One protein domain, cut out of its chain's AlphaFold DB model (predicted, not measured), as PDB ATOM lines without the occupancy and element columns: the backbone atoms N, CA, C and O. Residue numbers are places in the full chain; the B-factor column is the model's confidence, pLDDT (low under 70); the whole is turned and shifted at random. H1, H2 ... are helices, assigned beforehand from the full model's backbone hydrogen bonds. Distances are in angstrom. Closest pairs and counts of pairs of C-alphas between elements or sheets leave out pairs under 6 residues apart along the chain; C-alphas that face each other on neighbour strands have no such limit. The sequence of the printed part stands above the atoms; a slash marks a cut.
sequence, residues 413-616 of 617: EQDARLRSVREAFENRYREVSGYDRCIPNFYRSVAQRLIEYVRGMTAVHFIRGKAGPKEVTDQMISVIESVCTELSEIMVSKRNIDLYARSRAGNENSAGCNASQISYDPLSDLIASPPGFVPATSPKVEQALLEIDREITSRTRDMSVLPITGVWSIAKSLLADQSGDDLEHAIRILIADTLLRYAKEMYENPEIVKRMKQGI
ATOM      1  N   GLU A 413     530.316 438.208 346.456       86.69
ATOM      2  CA  GLU A 413     530.195 437.294 345.319       86.69
ATOM      3  C   GLU A 413     529.853 435.880 345.804       86.69
ATOM      4  O   GLU A 413     528.916 435.257 345.303       86.69
ATOM      5  N   GLN A 414     530.544 435.409 346.840       88.12
ATOM      6  CA  GLN A 414     530.297 434.120 347.484       88.12
ATOM      7  C   GLN A 414     528.889 434.037 348.092       88.12
ATOM      8  O   GLN A 414     528.176 433.051 347.892       88.12
ATOM      9  N   ASP A 415     528.431 435.100 348.752       85.44
ATOM     10  CA  ASP A 415     527.069 435.187 349.279       85.44
ATOM     11  C   ASP A 415     526.012 435.247 348.174       85.44
ATOM     12  O   ASP A 415     524.912 434.708 348.331       85.44
ATOM     13  N   ALA A 416     526.312 435.896 347.043       85.12
ATOM     14  CA  ALA A 416     525.430 435.885 345.881       85.12
ATOM     15  C   ALA A 416     525.311 434.478 345.277       85.12
ATOM     16  O   ALA A 416     524.196 434.050 344.970       85.12
ATOM     17  N   ARG A 417     526.422 433.732 345.180       93.81
ATOM     18  CA  ARG A 417     526.422 432.325 344.748       93.81
ATOM     19  C   ARG A 417     525.558 431.462 345.665       93.81
ATOM     20  O   ARG A 417     524.627 430.816 345.192       93.81
ATOM     21  N   LEU A 418     525.774 431.524 346.981       89.38
ATOM     22  CA  LEU A 418     524.984 430.765 347.961       89.38
ATOM     23  C   LEU A 418     523.487 431.114 347.921       89.38
ATOM     24  O   LEU A 418     522.642 430.218 347.998       89.38
ATOM     25  N   ARG A 419     523.135 432.399 347.753       89.38
ATOM     26  CA  ARG A 419     521.738 432.817 347.537       89.38
ATOM     27  C   ARG A 419     521.162 432.223 346.257       89.38
ATOM     28  O   ARG A 419     520.072 431.661 346.306       89.38
ATOM     29  N   SER A 420     521.909 432.260 345.153       93.19
ATOM     30  CA  SER A 420     521.488 431.660 343.884       93.19
ATOM     31  C   SER A 420     521.246 430.153 344.009       93.19
ATOM     32  O   SER A 420     520.270 429.648 343.456       93.19
ATOM     33  N   VAL A 421     522.091 429.426 344.750       93.38
ATOM     34  CA  VAL A 421     521.896 427.989 345.016       93.38
ATOM     35  C   VAL A 421     520.616 427.751 345.803       93.38
ATOM     36  O   VAL A 421     519.808 426.901 345.422       93.38
ATOM     37  N   ARG A 422     520.404 428.519 346.881       94.00
ATOM     38  CA  ARG A 422     519.192 428.425 347.702       94.00
ATOM     39  C   ARG A 422     517.947 428.689 346.862       94.00
ATOM     40  O   ARG A 422     517.014 427.898 346.901       94.00
ATOM     41  N   GLU A 423     517.936 429.764 346.083       93.12
ATOM     42  CA  GLU A 423     516.809 430.123 345.219       93.12
ATOM     43  C   GLU A 423     516.522 429.047 344.169       93.12
ATOM     44  O   GLU A 423     515.368 428.648 344.000       93.12
ATOM     45  N   ALA A 424     517.558 428.529 343.500       92.75
ATOM     46  CA  ALA A 424     517.416 427.450 342.528       92.75
ATOM     47  C   ALA A 424     516.812 426.190 343.166       92.75
ATOM     48  O   ALA A 424     515.864 425.618 342.625       92.75
ATOM     49  N   PHE A 425     517.297 425.800 344.348       96.44
ATOM     50  CA  PHE A 425     516.768 424.654 345.080       96.44
ATOM     51  C   PHE A 425     515.307 424.868 345.504       96.44
ATOM     52  O   PHE A 425     514.458 424.003 345.287       96.44
ATOM     53  N   GLU A 426     514.990 426.030 346.080       94.88
ATOM     54  CA  GLU A 426     513.638 426.380 346.528       94.88
ATOM     55  C   GLU A 426     512.643 426.419 345.359       94.88
ATOM     56  O   GLU A 426     511.497 425.995 345.508       94.88
ATOM     57  N   ASN A 427     513.073 426.856 344.172       93.25
ATOM     58  CA  ASN A 427     512.255 426.792 342.961       93.25
ATOM     59  C   ASN A 427     511.870 425.344 342.621       93.25
ATOM     60  O   ASN A 427     510.688 425.070 342.412       93.25
ATOM     61  N   ARG A 428     512.833 424.409 342.641       93.94
ATOM     62  CA  ARG A 428     512.571 422.974 342.411       93.94
ATOM     63  C   ARG A 428     511.694 422.380 343.513       93.94
ATOM     64  O   ARG A 428     510.771 421.621 343.234       93.94
ATOM     65  N   TYR A 429     511.920 422.765 344.767       92.94
ATOM     66  CA  TYR A 429     511.099 422.334 345.902       92.94
ATOM     67  C   TYR A 429     509.629 422.777 345.763       92.94
ATOM     68  O   TYR A 429     508.714 422.004 346.061       92.94
ATOM     69  N   ARG A 430     509.361 423.982 345.238       91.31
ATOM     70  CA  ARG A 430     507.984 424.448 344.989       91.31
ATOM     71  C   ARG A 430     507.226 423.583 343.982       91.31
ATOM     72  O   ARG A 430     506.009 423.463 344.116       91.31
ATOM     73  N   GLU A 431     507.903 422.928 343.040       88.94
ATOM     74  CA  GLU A 431     507.256 422.016 342.081       88.94
ATOM     75  C   GLU A 431     506.608 420.808 342.763       88.94
ATOM     76  O   GLU A 431     505.588 420.302 342.295       88.94
ATOM     77  N   VAL A 432     507.158 420.372 343.901       86.25
ATOM     78  CA  VAL A 432     506.623 419.247 344.682       86.25
ATOM     79  C   VAL A 432     505.776 419.687 345.879       86.25
ATOM     80  O   VAL A 432     505.269 418.854 346.627       86.25
ATOM     81  N   SER A 433     505.542 420.993 346.031       78.75
ATOM     82  CA  SER A 433     504.801 421.569 347.160       78.75
ATOM     83  C   SER A 433     503.317 421.174 347.211       78.75
ATOM     84  O   SER A 433     502.684 421.327 348.259       78.75
ATOM     85  N   GLY A 434     502.761 420.655 346.113       80.56
ATOM     86  CA  GLY A 434     501.397 420.116 346.041       80.56
ATOM     87  C   GLY A 434     501.246 418.656 346.498       80.56
ATOM     88  O   GLY A 434     500.124 418.144 346.488       80.56
ATOM     89  N   TYR A 435     502.340 417.983 346.870       83.25
ATOM     90  CA  TYR A 435     502.365 416.590 347.338       83.25
ATOM     91  C   TYR A 435     502.695 416.495 348.838       83.25
ATOM     92  O   TYR A 435     502.843 417.514 349.512       83.25
ATOM     93  N   ASP A 436     502.817 415.271 349.368       85.81
ATOM     94  CA  ASP A 436     503.365 415.039 350.708       85.81
ATOM     95  C   ASP A 436     504.779 415.632 350.811       85.81
ATOM     96  O   ASP A 436     505.696 415.242 350.082       85.81
ATOM     97  N   ARG A 437     504.941 416.597 351.719       86.25
ATOM     98  CA  ARG A 437     506.167 417.384 351.857       86.25
ATOM     99  C   ARG A 437     507.194 416.765 352.791       86.25
ATOM    100  O   ARG A 437     508.277 417.315 352.877       86.25
ATOM    101  N   CYS A 438     506.922 415.653 353.469       88.31
ATOM    102  CA  CYS A 438     507.865 415.086 354.437       88.31
ATOM    103  C   CYS A 438     509.248 414.804 353.817       88.31
ATOM    104  O   CYS A 438     510.254 415.371 354.233       88.31
ATOM    105  N   ILE A 439     509.314 413.985 352.766       88.75
ATOM    106  CA  ILE A 439     510.590 413.645 352.115       88.75
ATOM    107  C   ILE A 439     511.193 414.858 351.370       88.75
ATOM    108  O   ILE A 439     512.391 415.103 351.534       88.75
ATOM    109  N   PRO A 440     510.417 415.662 350.611       91.19
ATOM    110  CA  PRO A 440     510.903 416.936 350.071       91.19
ATOM    111  C   PRO A 440     511.486 417.892 351.125       91.19
ATOM    112  O   PRO A 440     512.502 418.535 350.868       91.19
ATOM    113  N   ASN A 441     510.880 417.983 352.312       90.88
ATOM    114  CA  ASN A 441     511.369 418.815 353.416       90.88
ATOM    115  C   ASN A 441     512.712 418.328 353.925       90.88
ATOM    116  O   ASN A 441     513.578 419.149 354.211       90.88
ATOM    117  N   PHE A 442     512.910 417.014 353.979       92.56
ATOM    118  CA  PHE A 442     514.194 416.463 354.371       92.56
ATOM    119  C   PHE A 442     515.292 416.899 353.389       92.56
ATOM    120  O   PHE A 442     516.313 417.433 353.813       92.56
ATOM    121  N   TYR A 443     515.056 416.775 352.075       93.19
ATOM    122  CA  TYR A 443     515.991 417.266 351.051       93.19
ATOM    123  C   TYR A 443     516.269 418.765 351.169       93.19
ATOM    124  O   TYR A 443     517.423 419.192 351.110       93.19
ATOM    125  N   ARG A 444     515.212 419.558 351.367       94.12
ATOM    126  CA  ARG A 444     515.304 421.003 351.586       94.12
ATOM    127  C   ARG A 444     516.148 421.340 352.811       94.12
ATOM    128  O   ARG A 444     517.006 422.212 352.733       94.12
ATOM    129  N   SER A 445     515.949 420.618 353.909       93.06
ATOM    130  CA  SER A 445     516.710 420.783 355.146       93.06
ATOM    131  C   SER A 445     518.188 420.437 354.950       93.06
ATOM    132  O   SER A 445     519.041 421.207 355.382       93.06
ATOM    133  N   VAL A 446     518.514 419.357 354.226       92.06
ATOM    134  CA  VAL A 446     519.907 419.025 353.867       92.06
ATOM    135  C   VAL A 446     520.562 420.165 353.083       92.06
ATOM    136  O   VAL A 446     521.639 420.623 353.464       92.06
ATOM    137  N   ALA A 447     519.912 420.665 352.026       92.38
ATOM    138  CA  ALA A 447     520.453 421.749 351.203       92.38
ATOM    139  C   ALA A 447     520.668 423.041 352.012       92.38
ATOM    140  O   ALA A 447     521.736 423.646 351.942       92.38
ATOM    141  N   GLN A 448     519.690 423.431 352.835       90.62
ATOM    142  CA  GLN A 448     519.799 424.607 353.704       90.62
ATOM    143  C   GLN A 448     520.949 424.469 354.703       90.62
ATOM    144  O   GLN A 448     521.732 425.400 354.861       90.62
ATOM    145  N   ARG A 449     521.107 423.302 355.331       88.25
ATOM    146  CA  ARG A 449     522.191 423.061 356.291       88.25
ATOM    147  C   ARG A 449     523.571 423.129 355.656       88.25
ATOM    148  O   ARG A 449     524.471 423.694 356.264       88.25
ATOM    149  N   LEU A 450     523.737 422.591 354.449       87.81
ATOM    150  CA  LEU A 450     524.998 422.700 353.711       87.81
ATOM    151  C   LEU A 450     525.337 424.163 353.383       87.81
ATOM    152  O   LEU A 450     526.477 424.577 353.555       87.81
ATOM    153  N   ILE A 451     524.347 424.960 352.970       87.75
ATOM    154  CA  ILE A 451     524.527 426.392 352.678       87.75
ATOM    155  C   ILE A 451     524.886 427.178 353.946       87.75
ATOM    156  O   ILE A 451     525.838 427.960 353.938       87.75
ATOM    157  N   GLU A 452     524.158 426.957 355.042       82.19
ATOM    158  CA  GLU A 452     524.407 427.650 356.311       82.19
ATOM    159  C   GLU A 452     525.730 427.226 356.958       82.19
ATOM    160  O   GLU A 452     526.376 428.041 357.611       82.19
ATOM    161  N   TYR A 453     526.201 426.000 356.711       80.00
ATOM    162  CA  TYR A 453     527.535 425.571 357.133       80.00
ATOM    163  C   TYR A 453     528.635 426.470 356.554       80.00
ATOM    164  O   TYR A 453     529.528 426.894 357.283       80.00
ATOM    165  N   VAL A 454     528.547 426.832 355.267       80.69
ATOM    166  CA  VAL A 454     529.524 427.735 354.630       80.69
ATOM    167  C   VAL A 454     529.471 429.132 355.244       80.69
ATOM    168  O   VAL A 454     530.509 429.743 355.479       80.69
ATOM    169  N   ARG A 455     528.265 429.633 355.531       75.38
ATOM    170  CA  ARG A 455     528.050 430.956 356.142       75.38
ATOM    171  C   ARG A 455     528.513 431.027 357.593       75.38
ATOM    172  O   ARG A 455     528.958 432.081 358.036       75.38
ATOM    173  N   GLY A 456     528.412 429.912 358.315       70.00
ATOM    174  CA  GLY A 456     528.836 429.771 359.706       70.00
ATOM    175  C   GLY A 456     530.334 429.519 359.891       70.00
ATOM    176  O   GLY A 456     530.797 429.470 361.032       70.00
ATOM    177  N   MET A 457     531.106 429.365 358.810       73.62
ATOM    178  CA  MET A 457     532.555 429.206 358.913       73.62
ATOM    179  C   MET A 457     533.204 430.454 359.513       73.62
ATOM    180  O   MET A 457     533.040 431.566 359.021       73.62
ATOM    181  N   THR A 458     534.009 430.250 360.551       67.12
ATOM    182  CA  THR A 458     534.809 431.303 361.192       67.12
ATOM    183  C   THR A 458     536.290 431.116 360.924       67.12
ATOM    184  O   THR A 458     536.737 430.019 360.597       67.12
ATOM    185  N   ALA A 459     537.091 432.153 361.168       65.19
ATOM    186  CA  ALA A 459     538.543 432.082 361.055       65.19
ATOM    187  C   ALA A 459     539.195 430.938 361.846       65.19
ATOM    188  O   ALA A 459     540.248 430.478 361.416       65.19
ATOM    189  N   VAL A 460     538.605 430.447 362.950       60.25
ATOM    190  CA  VAL A 460     539.107 429.260 363.681       60.25
ATOM    191  C   VAL A 460     539.265 428.063 362.738       60.25
ATOM    192  O   VAL A 460     540.294 427.388 362.768       60.25
ATOM    193  N   HIS A 461     538.329 427.917 361.799       63.19
ATOM    194  CA  HIS A 461     538.329 426.931 360.722       63.19
ATOM    195  C   HIS A 461     539.333 427.248 359.604       63.19
ATOM    196  O   HIS A 461     539.197 426.722 358.514       63.19
ATOM    197  N   PHE A 462     540.313 428.134 359.804       63.53
ATOM    198  CA  PHE A 462     541.356 428.454 358.814       63.53
ATOM    199  C   PHE A 462     542.754 428.592 359.443       63.53
ATOM    200  O   PHE A 462     543.743 428.745 358.724       63.53
ATOM    201  N   ILE A 463     542.879 428.487 360.776       54.59
ATOM    202  CA  ILE A 463     544.086 428.866 361.545       54.59
ATOM    203  C   ILE A 463     545.338 427.999 361.264       54.59
ATOM    204  O   ILE A 463     546.422 428.313 361.757       54.59
ATOM    205  N   ARG A 464     545.282 426.940 360.446       52.69
ATOM    206  CA  ARG A 464     546.458 426.072 360.183       52.69
ATOM    207  C   ARG A 464     546.732 425.726 358.703       52.69
ATOM    208  O   ARG A 464     547.538 424.842 358.436       52.69
ATOM    209  N   GLY A 465     546.103 426.405 357.741       48.53
ATOM    210  CA  GLY A 465     546.165 426.039 356.316       48.53
ATOM    211  C   GLY A 465     547.225 426.788 355.496       48.53
ATOM    212  O   GLY A 465     547.680 427.865 355.876       48.53
ATOM    213  N   LYS A 466     547.614 426.222 354.340       48.16
ATOM    214  CA  LYS A 466     548.406 426.916 353.298       48.16
ATOM    215  C   LYS A 466     547.536 427.673 352.282       48.16
ATOM    216  O   LYS A 466     548.043 428.603 351.660       48.16
ATOM    217  N   ALA A 467     546.277 427.263 352.106       57.44
ATOM    218  CA  ALA A 467     545.302 427.902 351.223       57.44
ATOM    219  C   ALA A 467     544.594 429.062 351.939       57.44
ATOM    220  O   ALA A 467     544.398 429.022 353.156       57.44
ATOM    221  N   GLY A 468     544.233 430.105 351.188       67.75
ATOM    222  CA  GLY A 468     543.548 431.276 351.740       67.75
ATOM    223  C   GLY A 468     542.064 430.997 352.036       67.75
ATOM    224  O   GLY A 468     541.457 430.184 351.341       67.75
ATOM    225  N   PRO A 469     541.431 431.701 352.995       73.50
ATOM    226  CA  PRO A 469     540.021 431.479 353.336       73.50
ATOM    227  C   PRO A 469     539.061 431.634 352.159       73.50
ATOM    228  O   PRO A 469     538.101 430.875 352.040       73.50
ATOM    229  N   LYS A 470     539.345 432.588 351.264       79.31
ATOM    230  CA  LYS A 470     538.551 432.814 350.055       79.31
ATOM    231  C   LYS A 470     538.550 431.585 349.140       79.31
ATOM    232  O   LYS A 470     537.481 431.136 348.760       79.31
ATOM    233  N   GLU A 471     539.722 431.018 348.858       77.50
ATOM    234  CA  GLU A 471     539.892 429.853 347.977       77.50
ATOM    235  C   GLU A 471     539.173 428.613 348.521       77.50
ATOM    236  O   GLU A 471     538.422 427.959 347.803       77.50
ATOM    237  N   VAL A 472     539.331 428.337 349.819       77.75
ATOM    238  CA  VAL A 472     538.631 427.234 350.496       77.75
ATOM    239  C   VAL A 472     537.112 427.438 350.448       77.75
ATOM    240  O   VAL A 472     536.367 426.506 350.146       77.75
ATOM    241  N   THR A 473     536.647 428.664 350.709       82.00
ATOM    242  CA  THR A 473     535.219 429.010 350.650       82.00
ATOM    243  C   THR A 473     534.677 428.844 349.227       82.00
ATOM    244  O   THR A 473     533.627 428.231 349.047       82.00
ATOM    245  N   ASP A 474     535.412 429.285 348.202       86.50
ATOM    246  CA  ASP A 474     535.027 429.149 346.792       86.50
ATOM    247  C   ASP A 474     534.914 427.688 346.345       86.50
ATOM    248  O   ASP A 474     533.957 427.331 345.646       86.50
ATOM    249  N   GLN A 475     535.857 426.835 346.750       85.88
ATOM    250  CA  GLN A 475     535.808 425.406 346.444       85.88
ATOM    251  C   GLN A 475     534.641 424.722 347.165       85.88
ATOM    252  O   GLN A 475     533.920 423.934 346.555       85.88
ATOM    253  N   MET A 476     534.382 425.073 348.429       86.50
ATOM    254  CA  MET A 476     533.261 424.491 349.166       86.50
ATOM    255  C   MET A 476     531.903 424.903 348.596       86.50
ATOM    256  O   MET A 476     531.028 424.048 348.440       86.50
ATOM    257  N   ILE A 477     531.740 426.173 348.205       90.81
ATOM    258  CA  ILE A 477     530.535 426.635 347.501       90.81
ATOM    259  C   ILE A 477     530.348 425.848 346.200       90.81
ATOM    260  O   ILE A 477     529.241 425.394 345.936       90.81
ATOM    261  N   SER A 478     531.417 425.613 345.433       91.56
ATOM    262  CA  SER A 478     531.350 424.858 344.169       91.56
ATOM    263  C   SER A 478     530.880 423.409 344.364       91.56
ATOM    264  O   SER A 478     530.042 422.911 343.611       91.56
ATOM    265  N   VAL A 479     531.362 422.728 345.408       89.81
ATOM    266  CA  VAL A 479     530.900 421.367 345.735       89.81
ATOM    267  C   VAL A 479     529.435 421.383 346.190       89.81
ATOM    268  O   VAL A 479     528.644 420.543 345.758       89.81
ATOM    269  N   ILE A 480     529.036 422.360 347.011       92.56
ATOM    270  CA  ILE A 480     527.653 422.499 347.495       92.56
ATOM    271  C   ILE A 480     526.683 422.861 346.366       92.56
ATOM    272  O   ILE A 480     525.568 422.342 346.351       92.56
ATOM    273  N   GLU A 481     527.097 423.687 345.403       94.81
ATOM    274  CA  GLU A 481     526.361 423.977 344.166       94.81
ATOM    275  C   GLU A 481     526.008 422.676 343.427       94.81
ATOM    276  O   GLU A 481     524.835 422.440 343.109       94.81
ATOM    277  N   SER A 482     526.997 421.797 343.217       92.25
ATOM    278  CA  SER A 482     526.791 420.493 342.568       92.25
ATOM    279  C   SER A 482     525.838 419.607 343.370       92.25
ATOM    280  O   SER A 482     524.855 419.094 342.836       92.25
ATOM    281  N   VAL A 483     526.075 419.480 344.678       95.12
ATOM    282  CA  VAL A 483     525.269 418.627 345.562       95.12
ATOM    283  C   VAL A 483     523.822 419.098 345.645       95.12
ATOM    284  O   VAL A 483     522.911 418.283 345.525       95.12
ATOM    285  N   CYS A 484     523.578 420.398 345.819       96.12
ATOM    286  CA  CYS A 484     522.222 420.944 345.871       96.12
ATOM    287  C   CYS A 484     521.495 420.749 344.538       96.12
ATOM    288  O   CYS A 484     520.308 420.417 344.532       96.12
ATOM    289  N   THR A 485     522.208 420.886 343.417       93.44
ATOM    290  CA  THR A 485     521.659 420.601 342.088       93.44
ATOM    291  C   THR A 485     521.222 419.139 341.990       93.44
ATOM    292  O   THR A 485     520.053 418.873 341.709       93.44
ATOM    293  N   GLU A 486     522.102 418.188 342.310       90.75
ATOM    294  CA  GLU A 486     521.783 416.757 342.273       90.75
ATOM    295  C   GLU A 486     520.652 416.377 343.242       90.75
ATOM    296  O   GLU A 486     519.724 415.662 342.857       90.75
ATOM    297  N   LEU A 487     520.670 416.896 344.476       94.75
ATOM    298  CA  LEU A 487     519.596 416.686 345.452       94.75
ATOM    299  C   LEU A 487     518.252 417.184 344.912       94.75
ATOM    300  O   LEU A 487     517.240 416.493 345.055       94.75
ATOM    301  N   SER A 488     518.236 418.354 344.268       93.62
ATOM    302  CA  SER A 488     517.014 418.927 343.706       93.62
ATOM    303  C   SER A 488     516.465 418.097 342.540       93.62
ATOM    304  O   SER A 488     515.261 417.851 342.485       93.62
ATOM    305  N   GLU A 489     517.337 417.577 341.669       87.12
ATOM    306  CA  GLU A 489     516.961 416.702 340.551       87.12
ATOM    307  C   GLU A 489     516.429 415.348 341.028       87.12
ATOM    308  O   GLU A 489     515.464 414.812 340.476       87.12
ATOM    309  N   ILE A 490     517.007 414.798 342.096       86.38
ATOM    310  CA  ILE A 490     516.499 413.579 342.726       86.38
ATOM    311  C   ILE A 490     515.123 413.837 343.338       86.38
ATOM    312  O   ILE A 490     514.195 413.058 343.092       86.38
ATOM    313  N   MET A 491     514.968 414.921 344.100       92.38
ATOM    314  CA  MET A 491     513.717 415.297 344.765       92.38
ATOM    315  C   MET A 491     512.553 415.401 343.772       92.38
ATOM    316  O   MET A 491     511.494 414.822 343.995       92.38
ATOM    317  N   VAL A 492     512.753 416.076 342.644       89.31
ATOM    318  CA  VAL A 492     511.722 416.265 341.605       89.31
ATOM    319  C   VAL A 492     511.699 415.151 340.552       89.31
ATOM    320  O   VAL A 492     510.952 415.220 339.573       89.31
ATOM    321  N   SER A 493     512.515 414.106 340.710       84.38
ATOM    322  CA  SER A 493     512.510 412.992 339.768       84.38
ATOM    323  C   SER A 493     511.132 412.332 339.751       84.38
ATOM    324  O   SER A 493     510.502 412.126 340.788       84.38
ATOM    325  N   LYS A 494     510.666 411.932 338.562       78.31
ATOM    326  CA  LYS A 494     509.331 411.334 338.391       78.31
ATOM    327  C   LYS A 494     509.051 410.200 339.387       78.31
ATOM    328  O   LYS A 494     507.954 410.110 339.920       78.31
ATOM    329  N   ARG A 495     510.052 409.357 339.660       75.88
ATOM    330  CA  ARG A 495     509.905 408.226 340.588       75.88
ATOM    331  C   ARG A 495     509.695 408.673 342.039       75.88
ATOM    332  O   ARG A 495     508.934 408.032 342.756       75.88
ATOM    333  N   ASN A 496     510.350 409.752 342.461       83.50
ATOM    334  CA  ASN A 496     510.165 410.334 343.787       83.50
ATOM    335  C   ASN A 496     508.841 411.105 343.884       83.50
ATOM    336  O   ASN A 496     508.123 410.948 344.866       83.50
ATOM    337  N   ILE A 497     508.440 411.827 342.835       83.62
ATOM    338  CA  ILE A 497     507.111 412.456 342.771       83.62
ATOM    339  C   ILE A 497     505.995 411.411 342.900       83.62
ATOM    340  O   ILE A 497     505.054 411.614 343.664       83.62
ATOM    341  N   ASP A 498     506.111 410.272 342.207       80.19
ATOM    342  CA  ASP A 498     505.138 409.179 342.304       80.19
ATOM    343  C   ASP A 498     505.022 408.641 343.746       80.19
ATOM    344  O   ASP A 498     503.925 408.287 344.183       80.19
ATOM    345  N   LEU A 499     506.124 408.617 344.508       78.69
ATOM    346  CA  LEU A 499     506.127 408.251 345.929       78.69
ATOM    347  C   LEU A 499     505.332 409.266 346.766       78.69
ATOM    348  O   LEU A 499     504.466 408.875 347.551       78.69
ATOM    349  N   TYR A 500     505.575 410.563 346.568       83.81
ATOM    350  CA  TYR A 500     504.901 411.631 347.319       83.81
ATOM    351  C   TYR A 500     503.410 411.722 346.972       83.81
ATOM    352  O   TYR A 500     502.578 411.998 347.835       83.81
ATOM    353  N   ALA A 501     503.056 411.452 345.713       79.56
ATOM    354  CA  ALA A 501     501.679 411.454 345.229       79.56
ATOM    355  C   ALA A 501     500.835 410.309 345.804       79.56
ATOM    356  O   ALA A 501     499.631 410.478 346.009       79.56
ATOM    357  N   ARG A 502     501.449 409.149 346.068       69.06
ATOM    358  CA  ARG A 502     500.784 407.984 346.675       69.06
ATOM    359  C   ARG A 502     500.549 408.156 348.176       69.06
ATOM    360  O   ARG A 502     499.574 407.627 348.696       69.06
ATOM    361  N   SER A 503     501.384 408.945 348.846       64.50
ATOM    362  CA  SER A 503     501.313 409.241 350.285       64.50
ATOM    363  C   SER A 503     500.210 410.252 350.659       64.50
ATOM    364  O   SER A 503     500.283 410.923 351.681       64.50
ATOM    365  N   ARG A 504     499.151 410.398 349.848       57.12
ATOM    366  CA  ARG A 504     498.094 411.417 350.017       57.12
ATOM    367  C   ARG A 504     497.113 411.109 351.165       57.12
ATOM    368  O   ARG A 504     495.921 411.402 351.065       57.12
ATOM    369  N   ALA A 505     497.601 410.510 352.247       47.88
ATOM    370  CA  ALA A 505     496.885 410.344 353.500       47.88
ATOM    371  C   ALA A 505     497.034 411.622 354.346       47.88
ATOM    372  O   ALA A 505     497.816 411.676 355.283       47.88
ATOM    373  N   GLY A 506     496.256 412.650 353.993       47.50
ATOM    374  CA  GLY A 506     495.993 413.819 354.839       47.50
ATOM    375  C   GLY A 506     497.141 414.822 354.992       47.50
ATOM    376  O   GLY A 506     498.303 414.528 354.746       47.50
ATOM    377  N   ASN A 507     496.789 416.036 355.419       48.66
ATOM    378  CA  ASN A 507     497.701 417.058 355.946       48.66
ATOM    379  C   ASN A 507     498.371 416.570 357.253       48.66
ATOM    380  O   ASN A 507     498.241 417.208 358.297       48.66
ATOM    381  N   GLU A 508     499.020 415.405 357.253       55.16
ATOM    382  CA  GLU A 508     499.815 414.976 358.399       55.16
ATOM    383  C   GLU A 508     501.028 415.904 358.510       55.16
ATOM    384  O   GLU A 508     501.752 416.145 357.541       55.16
ATOM    385  N   ASN A 509     501.187 416.463 359.706       58.34
ATOM    386  CA  ASN A 509     502.204 417.433 360.070       58.34
ATOM    387  C   ASN A 509     503.583 416.960 359.572       58.34
ATOM    388  O   ASN A 509     504.027 415.877 359.941       58.34
ATOM    389  N   SER A 510     504.289 417.754 358.758       66.56
ATOM    390  CA  SER A 510     505.659 417.424 358.320       66.56
ATOM    391  C   SER A 510     506.701 417.585 359.437       66.56
ATOM    392  O   SER A 510     507.907 417.520 359.186       66.56
ATOM    393  N   ALA A 511     506.229 417.845 360.659       63.97
ATOM    394  CA  ALA A 511     507.012 417.850 361.877       63.97
ATOM    395  C   ALA A 511     507.740 416.507 362.016       63.97
ATOM    396  O   ALA A 511     507.132 415.443 361.959       63.97
ATOM    397  N   GLY A 512     509.062 416.573 362.154       71.12
ATOM    398  CA  GLY A 512     509.916 415.394 362.235       71.12
ATOM    399  C   GLY A 512     510.556 414.972 360.915       71.12
ATOM    400  O   GLY A 512     511.441 414.137 360.965       71.12
ATOM    401  N   CYS A 513     510.218 415.557 359.760       83.19
ATOM    402  CA  CYS A 513     510.869 415.242 358.475       83.19
ATOM    403  C   CYS A 513     511.943 416.261 358.065       83.19
ATOM    404  O   CYS A 513     512.068 416.603 356.890       83.19
ATOM    405  N   ASN A 514     512.706 416.755 359.035       86.75
ATOM    406  CA  ASN A 514     513.835 417.649 358.806       86.75
ATOM    407  C   ASN A 514     515.122 416.901 359.122       86.75
ATOM    408  O   ASN A 514     515.143 416.094 360.047       86.75
ATOM    409  N   ALA A 515     516.178 417.198 358.372       85.50
ATOM    410  CA  ALA A 515     517.503 416.715 358.712       85.50
ATOM    411  C   ALA A 515     517.956 417.375 360.020       85.50
ATOM    412  O   ALA A 515     517.612 418.532 360.274       85.50
ATOM    413  N   SER A 516     518.724 416.679 360.844       81.44
ATOM    414  CA  SER A 516     519.293 417.176 362.096       81.44
ATOM    415  C   SER A 516     520.474 418.122 361.846       81.44
ATOM    416  O   SER A 516     521.069 418.124 360.766       81.44
ATOM    417  N   GLN A 517     520.807 418.982 362.819       68.38
ATOM    418  CA  GLN A 517     522.074 419.721 362.758       68.38
ATOM    419  C   GLN A 517     523.222 418.721 362.863       68.38
ATOM    420  O   GLN A 517     523.290 417.941 363.810       68.38
ATOM    421  N   ILE A 518     524.152 418.769 361.912       59.91
ATOM    422  CA  ILE A 518     525.381 417.992 362.016       59.91
ATOM    423  C   ILE A 518     526.358 418.789 362.878       59.91
ATOM    424  O   ILE A 518     526.964 419.754 362.421       59.91
ATOM    425  N   SER A 519     526.505 418.373 364.135       53.06
ATOM    426  CA  SER A 519     527.561 418.847 365.032       53.06
ATOM    427  C   SER A 519     528.882 418.183 364.643       53.06
ATOM    428  O   SER A 519     529.266 417.164 365.219       53.06
ATOM    429  N   TYR A 520     529.562 418.700 363.622       52.50
ATOM    430  CA  TYR A 520     530.871 418.188 363.225       52.50
ATOM    431  C   TYR A 520     531.817 419.327 362.841       52.50
ATOM    432  O   TYR A 520     531.461 420.182 362.030       52.50
ATOM    433  N   ASP A 521     533.038 419.286 363.386       53.88
ATOM    434  CA  ASP A 521     534.186 420.095 362.952       53.88
ATOM    435  C   ASP A 521     535.249 419.197 362.270       53.88
ATOM    436  O   ASP A 521     536.194 418.736 362.900       53.88
ATOM    437  N   PRO A 522     535.076 418.872 360.980       51.34
ATOM    438  CA  PRO A 522     536.075 418.193 360.145       51.34
ATOM    439  C   PRO A 522     537.172 419.114 359.627       51.34
ATOM    440  O   PRO A 522     538.212 418.647 359.152       51.34
ATOM    441  N   LEU A 523     536.899 420.419 359.621       48.53
ATOM    442  CA  LEU A 523     537.797 421.434 359.092       48.53
ATOM    443  C   LEU A 523     539.030 421.544 359.987       48.53
ATOM    444  O   LEU A 523     540.140 421.661 359.466       48.53
ATOM    445  N   SER A 524     538.879 421.383 361.306       46.94
ATOM    446  CA  SER A 524     540.012 421.315 362.236       46.94
ATOM    447  C   SER A 524     541.068 420.269 361.841       46.94
ATOM    448  O   SER A 524     542.268 420.534 361.965       46.94
ATOM    449  N   ASP A 525     540.641 419.116 361.307       49.34
ATOM    450  CA  ASP A 525     541.518 418.020 360.866       49.34
ATOM    451  C   ASP A 525     542.064 418.234 359.443       49.34
ATOM    452  O   ASP A 525     543.252 418.000 359.193       49.34
ATOM    453  N   LEU A 526     541.235 418.749 358.523       50.59
ATOM    454  CA  LEU A 526     541.623 419.107 357.148       50.59
ATOM    455  C   LEU A 526     542.817 420.070 357.119       50.59
ATOM    456  O   LEU A 526     543.714 419.980 356.282       50.59
ATOM    457  N   ILE A 527     542.833 420.993 358.069       46.56
ATOM    458  CA  ILE A 527     543.764 422.113 358.106       46.56
ATOM    459  C   ILE A 527     545.062 421.720 358.823       46.56
ATOM    460  O   ILE A 527     546.124 422.260 358.522       46.56
ATOM    461  N   ALA A 528     545.022 420.722 359.710       45.62
ATOM    462  CA  ALA A 528     546.226 420.165 360.317       45.62
ATOM    463  C   ALA A 528     547.104 419.399 359.304       45.62
ATOM    464  O   ALA A 528     548.326 419.367 359.470       45.62
ATOM    465  N   SER A 529     546.513 418.804 358.254       50.50
ATOM    466  CA  SER A 529     547.246 418.152 357.159       50.50
ATOM    467  C   SER A 529     546.364 417.930 355.914       50.50
ATOM    468  O   SER A 529     545.814 416.841 355.760       50.50
ATOM    469  N   PRO A 530     546.295 418.886 354.966       46.81
ATOM    470  CA  PRO A 530     545.466 418.755 353.758       46.81
ATOM    471  C   PRO A 530     545.756 417.494 352.909       46.81
ATOM    472  O   PRO A 530     544.812 416.799 352.550       46.81
ATOM    473  N   PRO A 531     547.024 417.075 352.691       42.44
ATOM    474  CA  PRO A 531     547.347 415.804 352.018       42.44
ATOM    475  C   PRO A 531     547.232 414.567 352.929       42.44
ATOM    476  O   PRO A 531     547.473 413.443 352.499       42.44
ATOM    477  N   GLY A 532     546.966 414.778 354.220       42.56
ATOM    478  CA  GLY A 532     546.776 413.727 355.223       42.56
ATOM    479  C   GLY A 532     545.307 413.437 355.491       42.56
ATOM    480  O   GLY A 532     545.009 412.645 356.390       42.56
ATOM    481  N   PHE A 533     544.400 414.061 354.732       52.72
ATOM    482  CA  PHE A 533     543.009 413.676 354.783       52.72
ATOM    483  C   PHE A 533     542.880 412.219 354.361       52.72
ATOM    484  O   PHE A 533     543.587 411.712 353.489       52.72
ATOM    485  N   VAL A 534     541.987 411.546 355.063       52.97
ATOM    486  CA  VAL A 534     541.673 410.142 354.907       52.97
ATOM    487  C   VAL A 534     541.311 409.906 353.434       52.97
ATOM    488  O   VAL A 534     540.262 410.393 353.017       52.97
ATOM    489  N   PRO A 535     542.146 409.213 352.629       56.62
ATOM    490  CA  PRO A 535     541.837 408.993 351.220       56.62
ATOM    491  C   PRO A 535     540.452 408.359 351.091       56.62
ATOM    492  O   PRO A 535     540.042 407.620 351.990       56.62
ATOM    493  N   ALA A 536     539.751 408.553 349.972       57.03
ATOM    494  CA  ALA A 536     538.498 407.827 349.720       57.03
ATOM    495  C   ALA A 536     538.678 406.293 349.847       57.03
ATOM    496  O   ALA A 536     537.738 405.571 350.162       57.03
ATOM    497  N   THR A 537     539.915 405.810 349.663       56.34
ATOM    498  CA  THR A 537     540.363 404.419 349.841       56.34
ATOM    499  C   THR A 537     540.749 404.042 351.273       56.34
ATOM    500  O   THR A 537     541.235 402.939 351.516       56.34
ATOM    501  N   SER A 538     540.605 404.943 352.240       60.75
ATOM    502  CA  SER A 538     540.916 404.629 353.625       60.75
ATOM    503  C   SER A 538     539.921 403.627 354.193       60.75
ATOM    504  O   SER A 538     538.712 403.820 354.029       60.75
ATOM    505  N   PRO A 539     540.394 402.671 355.011       61.22
ATOM    506  CA  PRO A 539     539.531 401.724 355.700       61.22
ATOM    507  C   PRO A 539     538.399 402.376 356.503       61.22
ATOM    508  O   PRO A 539     537.341 401.777 356.625       61.22
ATOM    509  N   LYS A 540     538.576 403.596 357.039       58.34
ATOM    510  CA  LYS A 540     537.523 404.290 357.810       58.34
ATOM    511  C   LYS A 540     536.355 404.757 356.934       58.34
ATOM    512  O   LYS A 540     535.203 404.545 357.297       58.34
ATOM    513  N   VAL A 541     536.657 405.382 355.793       60.91
ATOM    514  CA  VAL A 541     535.650 405.864 354.827       60.91
ATOM    515  C   VAL A 541     534.997 404.675 354.131       60.91
ATOM    516  O   VAL A 541     533.774 404.604 354.033       60.91
ATOM    517  N   GLU A 542     535.805 403.690 353.735       65.12
ATOM    518  CA  GLU A 542     535.330 402.429 353.168       65.12
ATOM    519  C   GLU A 542     534.400 401.692 354.142       65.12
ATOM    520  O   GLU A 542     533.339 401.227 353.737       65.12
ATOM    521  N   GLN A 543     534.737 401.643 355.435       66.31
ATOM    522  CA  GLN A 543     533.895 401.019 356.453       66.31
ATOM    523  C   GLN A 543     532.567 401.763 356.645       66.31
ATOM    524  O   GLN A 543     531.528 401.108 356.672       66.31
ATOM    525  N   ALA A 544     532.567 403.098 356.717       64.06
ATOM    526  CA  ALA A 544     531.334 403.884 356.835       64.06
ATOM    527  C   ALA A 544     530.406 403.686 355.619       64.06
ATOM    528  O   ALA A 544     529.203 403.460 355.765       64.06
ATOM    529  N   LEU A 545     530.980 403.686 354.411       66.56
ATOM    530  CA  LEU A 545     530.263 403.380 353.170       66.56
ATOM    531  C   LEU A 545     529.687 401.966 353.168       66.56
ATOM    532  O   LEU A 545     528.546 401.771 352.751       66.56
ATOM    533  N   LEU A 546     530.473 400.986 353.615       69.31
ATOM    534  CA  LEU A 546     530.096 399.578 353.657       69.31
ATOM    535  C   LEU A 546     529.005 399.311 354.701       69.31
ATOM    536  O   LEU A 546     528.120 398.493 354.457       69.31
ATOM    537  N   GLU A 547     529.047 399.984 355.850       72.62
ATOM    538  CA  GLU A 547     528.005 399.907 356.878       72.62
ATOM    539  C   GLU A 547     526.672 400.441 356.345       72.62
ATOM    540  O   GLU A 547     525.661 399.748 356.438       72.62
ATOM    541  N   ILE A 548     526.675 401.608 355.694       66.44
ATOM    542  CA  ILE A 548     525.464 402.190 355.095       66.44
ATOM    543  C   ILE A 548     524.956 401.349 353.916       66.44
ATOM    544  O   ILE A 548     523.756 401.096 353.821       66.44
ATOM    545  N   ASP A 549     525.842 400.874 353.034       70.25
ATOM    546  CA  ASP A 549     525.486 399.995 351.910       70.25
ATOM    547  C   ASP A 549     524.852 398.684 352.401       70.25
ATOM    548  O   ASP A 549     523.788 398.293 351.909       70.25
ATOM    549  N   ARG A 550     525.437 398.044 353.423       73.56
ATOM    550  CA  ARG A 550     524.858 396.854 354.062       73.56
ATOM    551  C   ARG A 550     523.506 397.149 354.689       73.56
ATOM    552  O   ARG A 550     522.598 396.335 354.538       73.56
ATOM    553  N   GLU A 551     523.359 398.282 355.365       71.31
ATOM    554  CA  GLU A 551     522.118 398.649 356.045       71.31
ATOM    555  C   GLU A 551     520.986 398.885 355.036       71.31
ATOM    556  O   GLU A 551     519.934 398.245 355.139       71.31
ATOM    557  N   ILE A 552     521.232 399.689 353.992       67.38
ATOM    558  CA  ILE A 552     520.300 399.898 352.871       67.38
ATOM    559  C   ILE A 552     519.953 398.546 352.229       67.38
ATOM    560  O   ILE A 552     518.782 398.200 352.073       67.38
ATOM    561  N   THR A 553     520.954 397.726 351.907       67.62
ATOM    562  CA  THR A 553     520.753 396.419 351.260       67.62
ATOM    563  C   THR A 553     519.984 395.429 352.146       67.62
ATOM    564  O   THR A 553     519.180 394.639 351.654       67.62
ATOM    565  N   SER A 554     520.177 395.460 353.465       69.19
ATOM    566  CA  SER A 554     519.487 394.548 354.386       69.19
ATOM    567  C   SER A 554     517.990 394.850 354.517       69.19
ATOM    568  O   SER A 554     517.196 393.942 354.770       69.19
ATOM    569  N   ARG A 555     517.585 396.105 354.288       64.56
ATOM    570  CA  ARG A 555     516.214 396.582 354.515       64.56
ATOM    571  C   ARG A 555     515.396 396.808 353.239       64.56
ATOM    572  O   ARG A 555     514.240 397.212 353.311       64.56
ATOM    573  N   THR A 556     515.949 396.481 352.069       57.59
ATOM    574  CA  THR A 556     515.391 396.789 350.733       57.59
ATOM    575  C   THR A 556     514.428 395.757 350.139       57.59
ATOM    576  O   THR A 556     514.101 395.853 348.959       57.59
ATOM    577  N   ARG A 557     513.918 394.781 350.901       56.62
ATOM    578  CA  ARG A 557     512.971 393.803 350.323       56.62
ATOM    579  C   ARG A 557     511.575 394.377 350.058       56.62
ATOM    580  O   ARG A 557     510.983 393.996 349.057       56.62
ATOM    581  N   ASP A 558     511.113 395.329 350.878       52.03
ATOM    582  CA  ASP A 558     509.719 395.814 350.874       52.03
ATOM    583  C   ASP A 558     509.590 397.346 351.080       52.03
ATOM    584  O   ASP A 558     508.561 397.821 351.560       52.03
ATOM    585  N   MET A 559     510.630 398.146 350.778       58.31
ATOM    586  CA  MET A 559     510.643 399.617 350.974       58.31
ATOM    587  C   MET A 559     511.123 400.395 349.741       58.31
ATOM    588  O   MET A 559     512.089 399.999 349.089       58.31
ATOM    589  N   SER A 560     510.464 401.523 349.424       60.34
ATOM    590  CA  SER A 560     510.918 402.417 348.353       60.34
ATOM    591  C   SER A 560     512.121 403.193 348.866       60.34
ATOM    592  O   SER A 560     511.976 404.204 349.545       60.34
ATOM    593  N   VAL A 561     513.322 402.699 348.574       68.56
ATOM    594  CA  VAL A 561     514.573 403.313 349.041       68.56
ATOM    595  C   VAL A 561     515.103 404.404 348.125       68.56
ATOM    596  O   VAL A 561     516.172 404.930 348.398       68.56
ATOM    597  N   LEU A 562     514.383 404.756 347.055       71.56
ATOM    598  CA  LEU A 562     514.821 405.759 346.077       71.56
ATOM    599  C   LEU A 562     515.279 407.075 346.717       71.56
ATOM    600  O   LEU A 562     516.293 407.609 346.262       71.56
ATOM    601  N   PRO A 563     514.623 407.582 347.782       79.81
ATOM    602  CA  PRO A 563     515.097 408.801 348.402       79.81
ATOM    603  C   PRO A 563     516.469 408.649 349.077       79.81
ATOM    604  O   PRO A 563     517.365 409.468 348.863       79.81
ATOM    605  N   ILE A 564     516.650 407.556 349.825       80.12
ATOM    606  CA  ILE A 564     517.893 407.225 350.536       80.12
ATOM    607  C   ILE A 564     519.008 406.886 349.544       80.12
ATOM    608  O   ILE A 564     520.117 407.408 349.651       80.12
ATOM    609  N   THR A 565     518.725 406.032 348.554       75.62
ATOM    610  CA  THR A 565     519.704 405.647 347.529       75.62
ATOM    611  C   THR A 565     520.091 406.825 346.652       75.62
ATOM    612  O   THR A 565     521.213 406.848 346.161       75.62
ATOM    613  N   GLY A 566     519.214 407.820 346.504       81.44
ATOM    614  CA  GLY A 566     519.532 409.092 345.877       81.44
ATOM    615  C   GLY A 566     520.625 409.858 346.624       81.44
ATOM    616  O   GLY A 566     521.683 410.100 346.052       81.44
ATOM    617  N   VAL A 567     520.420 410.166 347.912       86.62
ATOM    618  CA  VAL A 567     521.425 410.871 348.744       86.62
ATOM    619  C   VAL A 567     522.742 410.092 348.803       86.62
ATOM    620  O   VAL A 567     523.826 410.646 348.628       86.62
ATOM    621  N   TRP A 568     522.647 408.777 348.980       81.75
ATOM    622  CA  TRP A 568     523.795 407.876 348.984       81.75
ATOM    623  C   TRP A 568     524.544 407.831 347.640       81.75
ATOM    624  O   TRP A 568     525.773 407.756 347.624       81.75
ATOM    625  N   SER A 569     523.835 407.901 346.509       80.50
ATOM    626  CA  SER A 569     524.444 407.944 345.174       80.50
ATOM    627  C   SER A 569     525.229 409.233 344.952       80.50
ATOM    628  O   SER A 569     526.301 409.168 344.355       80.50
ATOM    629  N   ILE A 570     524.741 410.373 345.453       89.50
ATOM    630  CA  ILE A 570     525.482 411.643 345.399       89.50
ATOM    631  C   ILE A 570     526.784 411.503 346.191       89.50
ATOM    632  O   ILE A 570     527.860 411.775 345.666       89.50
ATOM    633  N   ALA A 571     526.712 410.984 347.420       86.38
ATOM    634  CA  ALA A 571     527.902 410.762 348.242       86.38
ATOM    635  C   ALA A 571     528.929 409.847 347.548       86.38
ATOM    636  O   ALA A 571     530.121 410.146 347.523       86.38
ATOM    637  N   LYS A 572     528.472 408.752 346.926       79.25
ATOM    638  CA  LYS A 572     529.335 407.872 346.122       79.25
ATOM    639  C   LYS A 572     529.953 408.586 344.920       79.25
ATOM    640  O   LYS A 572     531.116 408.331 344.627       79.25
ATOM    641  N   SER A 573     529.193 409.441 344.237       84.31
ATOM    642  CA  SER A 573     529.678 410.232 343.101       84.31
ATOM    643  C   SER A 573     530.825 411.152 343.524       84.31
ATOM    644  O   SER A 573     531.899 411.096 342.932       84.31
ATOM    645  N   LEU A 574     530.650 411.888 344.629       86.62
ATOM    646  CA  LEU A 574     531.679 412.770 345.195       86.62
ATOM    647  C   LEU A 574     532.974 412.029 345.554       86.62
ATOM    648  O   LEU A 574     534.061 412.558 345.351       86.62
ATOM    649  N   LEU A 575     532.870 410.805 346.080       80.50
ATOM    650  CA  LEU A 575     534.030 409.980 346.438       80.50
ATOM    651  C   LEU A 575     534.718 409.348 345.221       80.50
ATOM    652  O   LEU A 575     535.926 409.103 345.240       80.50
ATOM    653  N   ALA A 576     533.945 409.032 344.182       76.50
ATOM    654  CA  ALA A 576     534.455 408.456 342.943       76.50
ATOM    655  C   ALA A 576     535.129 409.506 342.053       76.50
ATOM    656  O   ALA A 576     536.005 409.157 341.258       76.50
ATOM    657  N   ASP A 577     534.728 410.768 342.176       76.94
ATOM    658  CA  ASP A 577     535.291 411.859 341.402       76.94
ATOM    659  C   ASP A 577     536.665 412.273 341.953       76.94
ATOM    660  O   ASP A 577     536.785 412.977 342.956       76.94
ATOM    661  N   GLN A 578     537.700 411.810 341.249       71.50
ATOM    662  CA  GLN A 578     539.110 412.087 341.527       71.50
ATOM    663  C   GLN A 578     539.642 413.309 340.737       71.50
ATOM    664  O   GLN A 578     540.831 413.386 340.416       71.50
ATOM    665  N   SER A 579     538.759 414.220 340.310       69.94
ATOM    666  CA  SER A 579     539.139 415.513 339.725       69.94
ATOM    667  C   SER A 579     539.318 416.598 340.794       69.94
ATOM    668  O   SER A 579     538.786 416.490 341.894       69.94
ATOM    669  N   GLY A 580     540.061 417.654 340.458       72.19
ATOM    670  CA  GLY A 580     540.366 418.753 341.379       72.19
ATOM    671  C   GLY A 580     541.747 418.633 342.021       72.19
ATOM    672  O   GLY A 580     542.520 417.724 341.708       72.19
ATOM    673  N   ASP A 581     542.081 419.578 342.893       73.62
ATOM    674  CA  ASP A 581     543.294 419.529 343.715       73.62
ATOM    675  C   ASP A 581     543.057 418.756 345.028       73.62
ATOM    676  O   ASP A 581     541.943 418.312 345.314       73.62
ATOM    677  N   ASP A 582     544.106 418.557 345.832       70.62
ATOM    678  CA  ASP A 582     544.013 417.819 347.103       70.62
ATOM    679  C   ASP A 582     542.985 418.437 348.077       70.62
ATOM    680  O   ASP A 582     542.382 417.720 348.878       70.62
ATOM    681  N   LEU A 583     542.777 419.759 348.013       73.00
ATOM    682  CA  LEU A 583     541.832 420.477 348.867       73.00
ATOM    683  C   LEU A 583     540.391 420.202 348.426       73.00
ATOM    684  O   LEU A 583     539.563 419.825 349.255       73.00
ATOM    685  N   GLU A 584     540.109 420.311 347.129       76.31
ATOM    686  CA  GLU A 584     538.800 420.024 346.551       76.31
ATOM    687  C   GLU A 584     538.398 418.565 346.805       76.31
ATOM    688  O   GLU A 584     537.273 418.290 347.228       76.31
ATOM    689  N   HIS A 585     539.336 417.625 346.650       74.88
ATOM    690  CA  HIS A 585     539.118 416.217 346.989       74.88
ATOM    691  C   HIS A 585     538.740 416.029 348.456       74.88
ATOM    692  O   HIS A 585     537.805 415.292 348.773       74.88
ATOM    693  N   ALA A 586     539.452 416.685 349.367       72.88
ATOM    694  CA  ALA A 586     539.181 416.553 350.788       72.88
ATOM    695  C   ALA A 586     537.823 417.168 351.177       72.88
ATOM    696  O   ALA A 586     537.081 416.568 351.959       72.88
ATOM    697  N   ILE A 587     537.446 418.297 350.564       78.81
ATOM    698  CA  ILE A 587     536.106 418.889 350.694       78.81
ATOM    699  C   ILE A 587     535.037 417.909 350.188       78.81
ATOM    700  O   ILE A 587     534.036 417.690 350.867       78.81
ATOM    701  N   ARG A 588     535.241 417.257 349.037       82.38
ATOM    702  CA  ARG A 588     534.293 416.261 348.509       82.38
ATOM    703  C   ARG A 588     534.123 415.063 349.438       82.38
ATOM    704  O   ARG A 588     532.990 414.645 349.659       82.38
ATOM    705  N   ILE A 589     535.206 414.538 350.019       76.94
ATOM    706  CA  ILE A 589     535.131 413.430 350.988       76.94
ATOM    707  C   ILE A 589     534.343 413.862 352.228       76.94
ATOM    708  O   ILE A 589     533.498 413.110 352.715       76.94
ATOM    709  N   LEU A 590     534.572 415.083 352.712       78.44
ATOM    710  CA  LEU A 590     533.823 415.651 353.823       78.44
ATOM    711  C   LEU A 590     532.318 415.759 353.513       78.44
ATOM    712  O   LEU A 590     531.472 415.278 354.276       78.44
ATOM    713  N   ILE A 591     531.964 416.372 352.385       85.06
ATOM    714  CA  ILE A 591     530.560 416.528 351.995       85.06
ATOM    715  C   ILE A 591     529.921 415.154 351.738       85.06
ATOM    716  O   ILE A 591     528.767 414.938 352.103       85.06
ATOM    717  N   ALA A 592     530.669 414.182 351.212       83.81
ATOM    718  CA  ALA A 592     530.199 412.809 351.068       83.81
ATOM    719  C   ALA A 592     529.906 412.140 352.421       83.81
ATOM    720  O   ALA A 592     528.819 411.586 352.578       83.81
ATOM    721  N   ASP A 593     530.808 412.217 353.408       78.31
ATOM    722  CA  ASP A 593     530.565 411.695 354.767       78.31
ATOM    723  C   ASP A 593     529.310 412.324 355.390       78.31
ATOM    724  O   ASP A 593     528.467 411.644 355.977       78.31
ATOM    725  N   THR A 594     529.139 413.625 355.174       83.50
ATOM    726  CA  THR A 594     527.959 414.377 355.604       83.50
ATOM    727  C   THR A 594     526.674 413.840 354.963       83.50
ATOM    728  O   THR A 594     525.711 413.521 355.663       83.50
ATOM    729  N   LEU A 595     526.649 413.671 353.639       87.56
ATOM    730  CA  LEU A 595     525.493 413.123 352.923       87.56
ATOM    731  C   LEU A 595     525.177 411.681 353.342       87.56
ATOM    732  O   LEU A 595     524.010 411.310 353.443       87.56
ATOM    733  N   LEU A 596     526.195 410.870 353.632       81.56
ATOM    734  CA  LEU A 596     526.030 409.514 354.150       81.56
ATOM    735  C   LEU A 596     525.323 409.493 355.513       81.56
ATOM    736  O   LEU A 596     524.427 408.674 355.727       81.56
ATOM    737  N   ARG A 597     525.663 410.423 356.412       83.25
ATOM    738  CA  ARG A 597     524.962 410.584 357.697       83.25
ATOM    739  C   ARG A 597     523.510 410.994 357.496       83.25
ATOM    740  O   ARG A 597     522.637 410.400 358.119       83.25
ATOM    741  N   TYR A 598     523.231 411.920 356.579       89.00
ATOM    742  CA  TYR A 598     521.852 412.274 356.243       89.00
ATOM    743  C   TYR A 598     521.078 411.109 355.618       89.00
ATOM    744  O   TYR A 598     519.913 410.912 355.942       89.00
ATOM    745  N   ALA A 599     521.710 410.288 354.775       85.62
ATOM    746  CA  ALA A 599     521.083 409.078 354.241       85.62
ATOM    747  C   ALA A 599     520.724 408.084 355.361       85.62
ATOM    748  O   ALA A 599     519.640 407.496 355.341       85.62
ATOM    749  N   LYS A 600     521.603 407.930 356.361       83.62
ATOM    750  CA  LYS A 600     521.322 407.152 357.573       83.62
ATOM    751  C   LYS A 600     520.175 407.765 358.382       83.62
ATOM    752  O   LYS A 600     519.276 407.041 358.794       83.62
ATOM    753  N   GLU A 601     520.150 409.081 358.543       88.12
ATOM    754  CA  GLU A 601     519.079 409.769 359.261       88.12
ATOM    755  C   GLU A 601     517.719 409.597 358.565       88.12
ATOM    756  O   GLU A 601     516.741 409.257 359.223       88.12
ATOM    757  N   MET A 602     517.645 409.720 357.232       87.00
ATOM    758  CA  MET A 602     516.420 409.412 356.472       87.00
ATOM    759  C   MET A 602     515.919 407.997 356.745       87.00
ATOM    760  O   MET A 602     514.714 407.746 356.778       87.00
ATOM    761  N   TYR A 603     516.860 407.068 356.892       81.56
ATOM    762  CA  TYR A 603     516.586 405.670 357.155       81.56
ATOM    763  C   TYR A 603     516.107 405.425 358.606       81.56
ATOM    764  O   TYR A 603     515.281 404.545 358.845       81.56
ATOM    765  N   GLU A 604     516.586 406.203 359.576       85.81
ATOM    766  CA  GLU A 604     516.197 406.115 360.993       85.81
ATOM    767  C   GLU A 604     514.933 406.923 361.317       85.81
ATOM    768  O   GLU A 604     514.258 406.659 362.314       85.81
ATOM    769  N   ASN A 605     514.573 407.865 360.448       87.88
ATOM    770  CA  ASN A 605     513.427 408.735 360.621       87.88
ATOM    771  C   ASN A 605     512.098 407.965 360.465       87.88
ATOM    772  O   ASN A 605     511.761 407.522 359.358       87.88
ATOM    773  N   PRO A 606     511.295 407.828 361.539       86.25
ATOM    774  CA  PRO A 606     510.094 406.997 361.519       86.25
ATOM    775  C   PRO A 606     509.037 407.507 360.533       86.25
ATOM    776  O   PRO A 606     508.362 406.697 359.893       86.25
ATOM    777  N   GLU A 607     508.931 408.824 360.348       85.81
ATOM    778  CA  GLU A 607     507.950 409.447 359.457       85.81
ATOM    779  C   GLU A 607     508.306 409.262 357.979       85.81
ATOM    780  O   GLU A 607     507.425 408.988 357.153       85.81
ATOM    781  N   ILE A 608     509.595 409.341 357.640       86.69
ATOM    782  CA  ILE A 608     510.085 409.054 356.286       86.69
ATOM    783  C   ILE A 608     509.941 407.554 356.000       86.69
ATOM    784  O   ILE A 608     509.402 407.170 354.958       86.69
ATOM    785  N   VAL A 609     510.338 406.684 356.937       84.00
ATOM    786  CA  VAL A 609     510.211 405.220 356.811       84.00
ATOM    787  C   VAL A 609     508.759 404.791 356.614       84.00
ATOM    788  O   VAL A 609     508.482 403.958 355.746       84.00
ATOM    789  N   LYS A 610     507.822 405.366 357.380       82.56
ATOM    790  CA  LYS A 610     506.376 405.131 357.244       82.56
ATOM    791  C   LYS A 610     505.913 405.390 355.806       82.56
ATOM    792  O   LYS A 610     505.305 404.510 355.197       82.56
ATOM    793  N   ARG A 611     506.274 406.540 355.232       80.94
ATOM    794  CA  ARG A 611     505.893 406.943 353.864       80.94
ATOM    795  C   ARG A 611     506.559 406.084 352.791       80.94
ATOM    796  O   ARG A 611     505.906 405.667 351.837       80.94
ATOM    797  N   MET A 612     507.833 405.733 352.973       80.00
ATOM    798  CA  MET A 612     508.557 404.833 352.063       80.00
ATOM    799  C   MET A 612     507.961 403.417 352.017       80.00
ATOM    800  O   MET A 612     508.017 402.776 350.965       80.00
ATOM    801  N   LYS A 613     507.377 402.934 353.125       76.25
ATOM    802  CA  LYS A 613     506.626 401.665 353.182       76.25
ATOM    803  C   LYS A 613     505.250 401.774 352.526       76.25
ATOM    804  O   LYS A 613     504.866 400.889 351.774       76.25
ATOM    805  N   GLN A 614     504.519 402.860 352.784       72.69
ATOM    806  CA  GLN A 614     503.195 403.104 352.191       72.69
ATOM    807  C   GLN A 614     503.247 403.313 350.669       72.69
ATOM    808  O   GLN A 614     502.287 403.009 349.968       72.69
ATOM    809  N   GLY A 615     504.374 403.802 350.149       62.41
ATOM    810  CA  GLY A 615     504.603 403.998 348.719       62.41
ATOM    811  C   GLY A 615     504.728 402.723 347.878       62.41
ATOM    812  O   GLY A 615     504.740 402.825 346.648       62.41
ATOM    813  N   ILE A 616     504.819 401.543 348.502       47.28
ATOM    814  CA  ILE A 616     504.918 400.257 347.804       47.28
ATOM    815  C   ILE A 616     503.561 399.575 347.739       47.28
ATOM    816  O   ILE A 616     503.091 399.014 348.723       47.28
TER     817      ILE A 616
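What this domain is: This is residues 413 to 616 of the 617 residues of an uncharacterized protein of Methanosarcinales archaeon (UniProt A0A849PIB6). The domain is a bundle of six lengthwise helices in four levels: H1 on one side, then H2 and H4 side by side, then H8 and H9 side by side, then H7 on the far side. The short helices H3 and H6 sit together at one end of this bundle and H5 and H10 at the other, while the long link of residues 503 to 522 runs back along the length from H5 to H6. The printed part has 204 residues with ten named helices, H1 to H10 in order along the chain, and no named strand; the class is all helix. It is compact, with a radius of gyration of the C-alphas of 17.3 A, and its C-alphas span 54 by 38 by 27 A along the three main axes.

Where its parts are: The longest helices by residues are H4, residues 469 to 491, 32.1 A from first to last C-alpha, and H9, residues 582 to 604, 33.2 A. C-alpha 469 is at (540.021, 431.479, 353.336) and C-alpha 604 at (516.197, 406.115, 360.993). H1 takes residues 413 to 431 and 27.8 A, beginning at C-alpha 413 at (530.195, 437.294, 345.319). H2 takes residues 438 to 455 and 25.7 A, H7 residues 539 to 555 and 23.9 A, and H8 residues 562 to 576 and 20.1 A. The shorter ones are H3, residues 459 to 462, H5, residues 494 to 502, H6, residues 523 to 528, and H10, residues 606 to 614, whose last C-alpha, 614, is at (503.195, 403.104, 352.191).

How they stand to each other: H4 and H9 are the hubs, touching four helices each. They touch each other with residues 472 to 479 of H4 alone, the closest C-alphas being those of Gln 475 and Glu 584, 6.2 A apart; they run the same way at a steep tilt of 38 degrees, only just past shallow. H4 touches H1 at Ser 488 and Phe 425, C-alphas 5.9 A apart, the same way at a shallow tilt of 7 degrees. It touches H2 at Cys 484 and Ala 447, 5.7 A between C-alphas, opposite ways at 8 degrees. H1 and H2 form a helical hairpin at a shallow tilt of 3 degrees, with the C-alphas of Leu 418 and Ile 451 closest, 6.4 A apart. H8 and H9 form another, at 18 degrees, with the C-alphas of Ala 571 and Ala 592 4.2 A apart. H7 touches H9, the same way at a shallow tilt of 29 degrees, the closest C-alphas being those of Ile 548 and Lys 600, 6.9 A apart. H3 touches H6, with the C-alphas of His 461 and Leu 523 5.8 A apart. H5 and H8 only just touch, and only at their ends, with 3 pairs of C-alphas within 8 A, the closest being Asn 496 and Leu 562 at 6.9 A. H9 and H10 only just touch, and only at the corner by their link, with 3 such pairs, the closest being Met 602 and Ile 608 at 6.3 A. H1 and H7 are apart. Every O i to N i+4 pair is within hydrogen-bond range in H4, H5, H7, H8, H9 and H10; the figures are 14 of 15 in H1, 13 of 14 in H2 and 1 of 2 in H6, and H3 is too short for such a pair.

The domain as a whole: The two C-alphas farthest apart are those of Lys 466 and Ala 505, 54.1 A. The printed part has no cut, and the long link is H5 to H6, with 20 residues. The mean pLDDT of the printed part is 75.8; 65 residues are under 70, among them residues 458 to 468, 502 to 511 and 517 to 546.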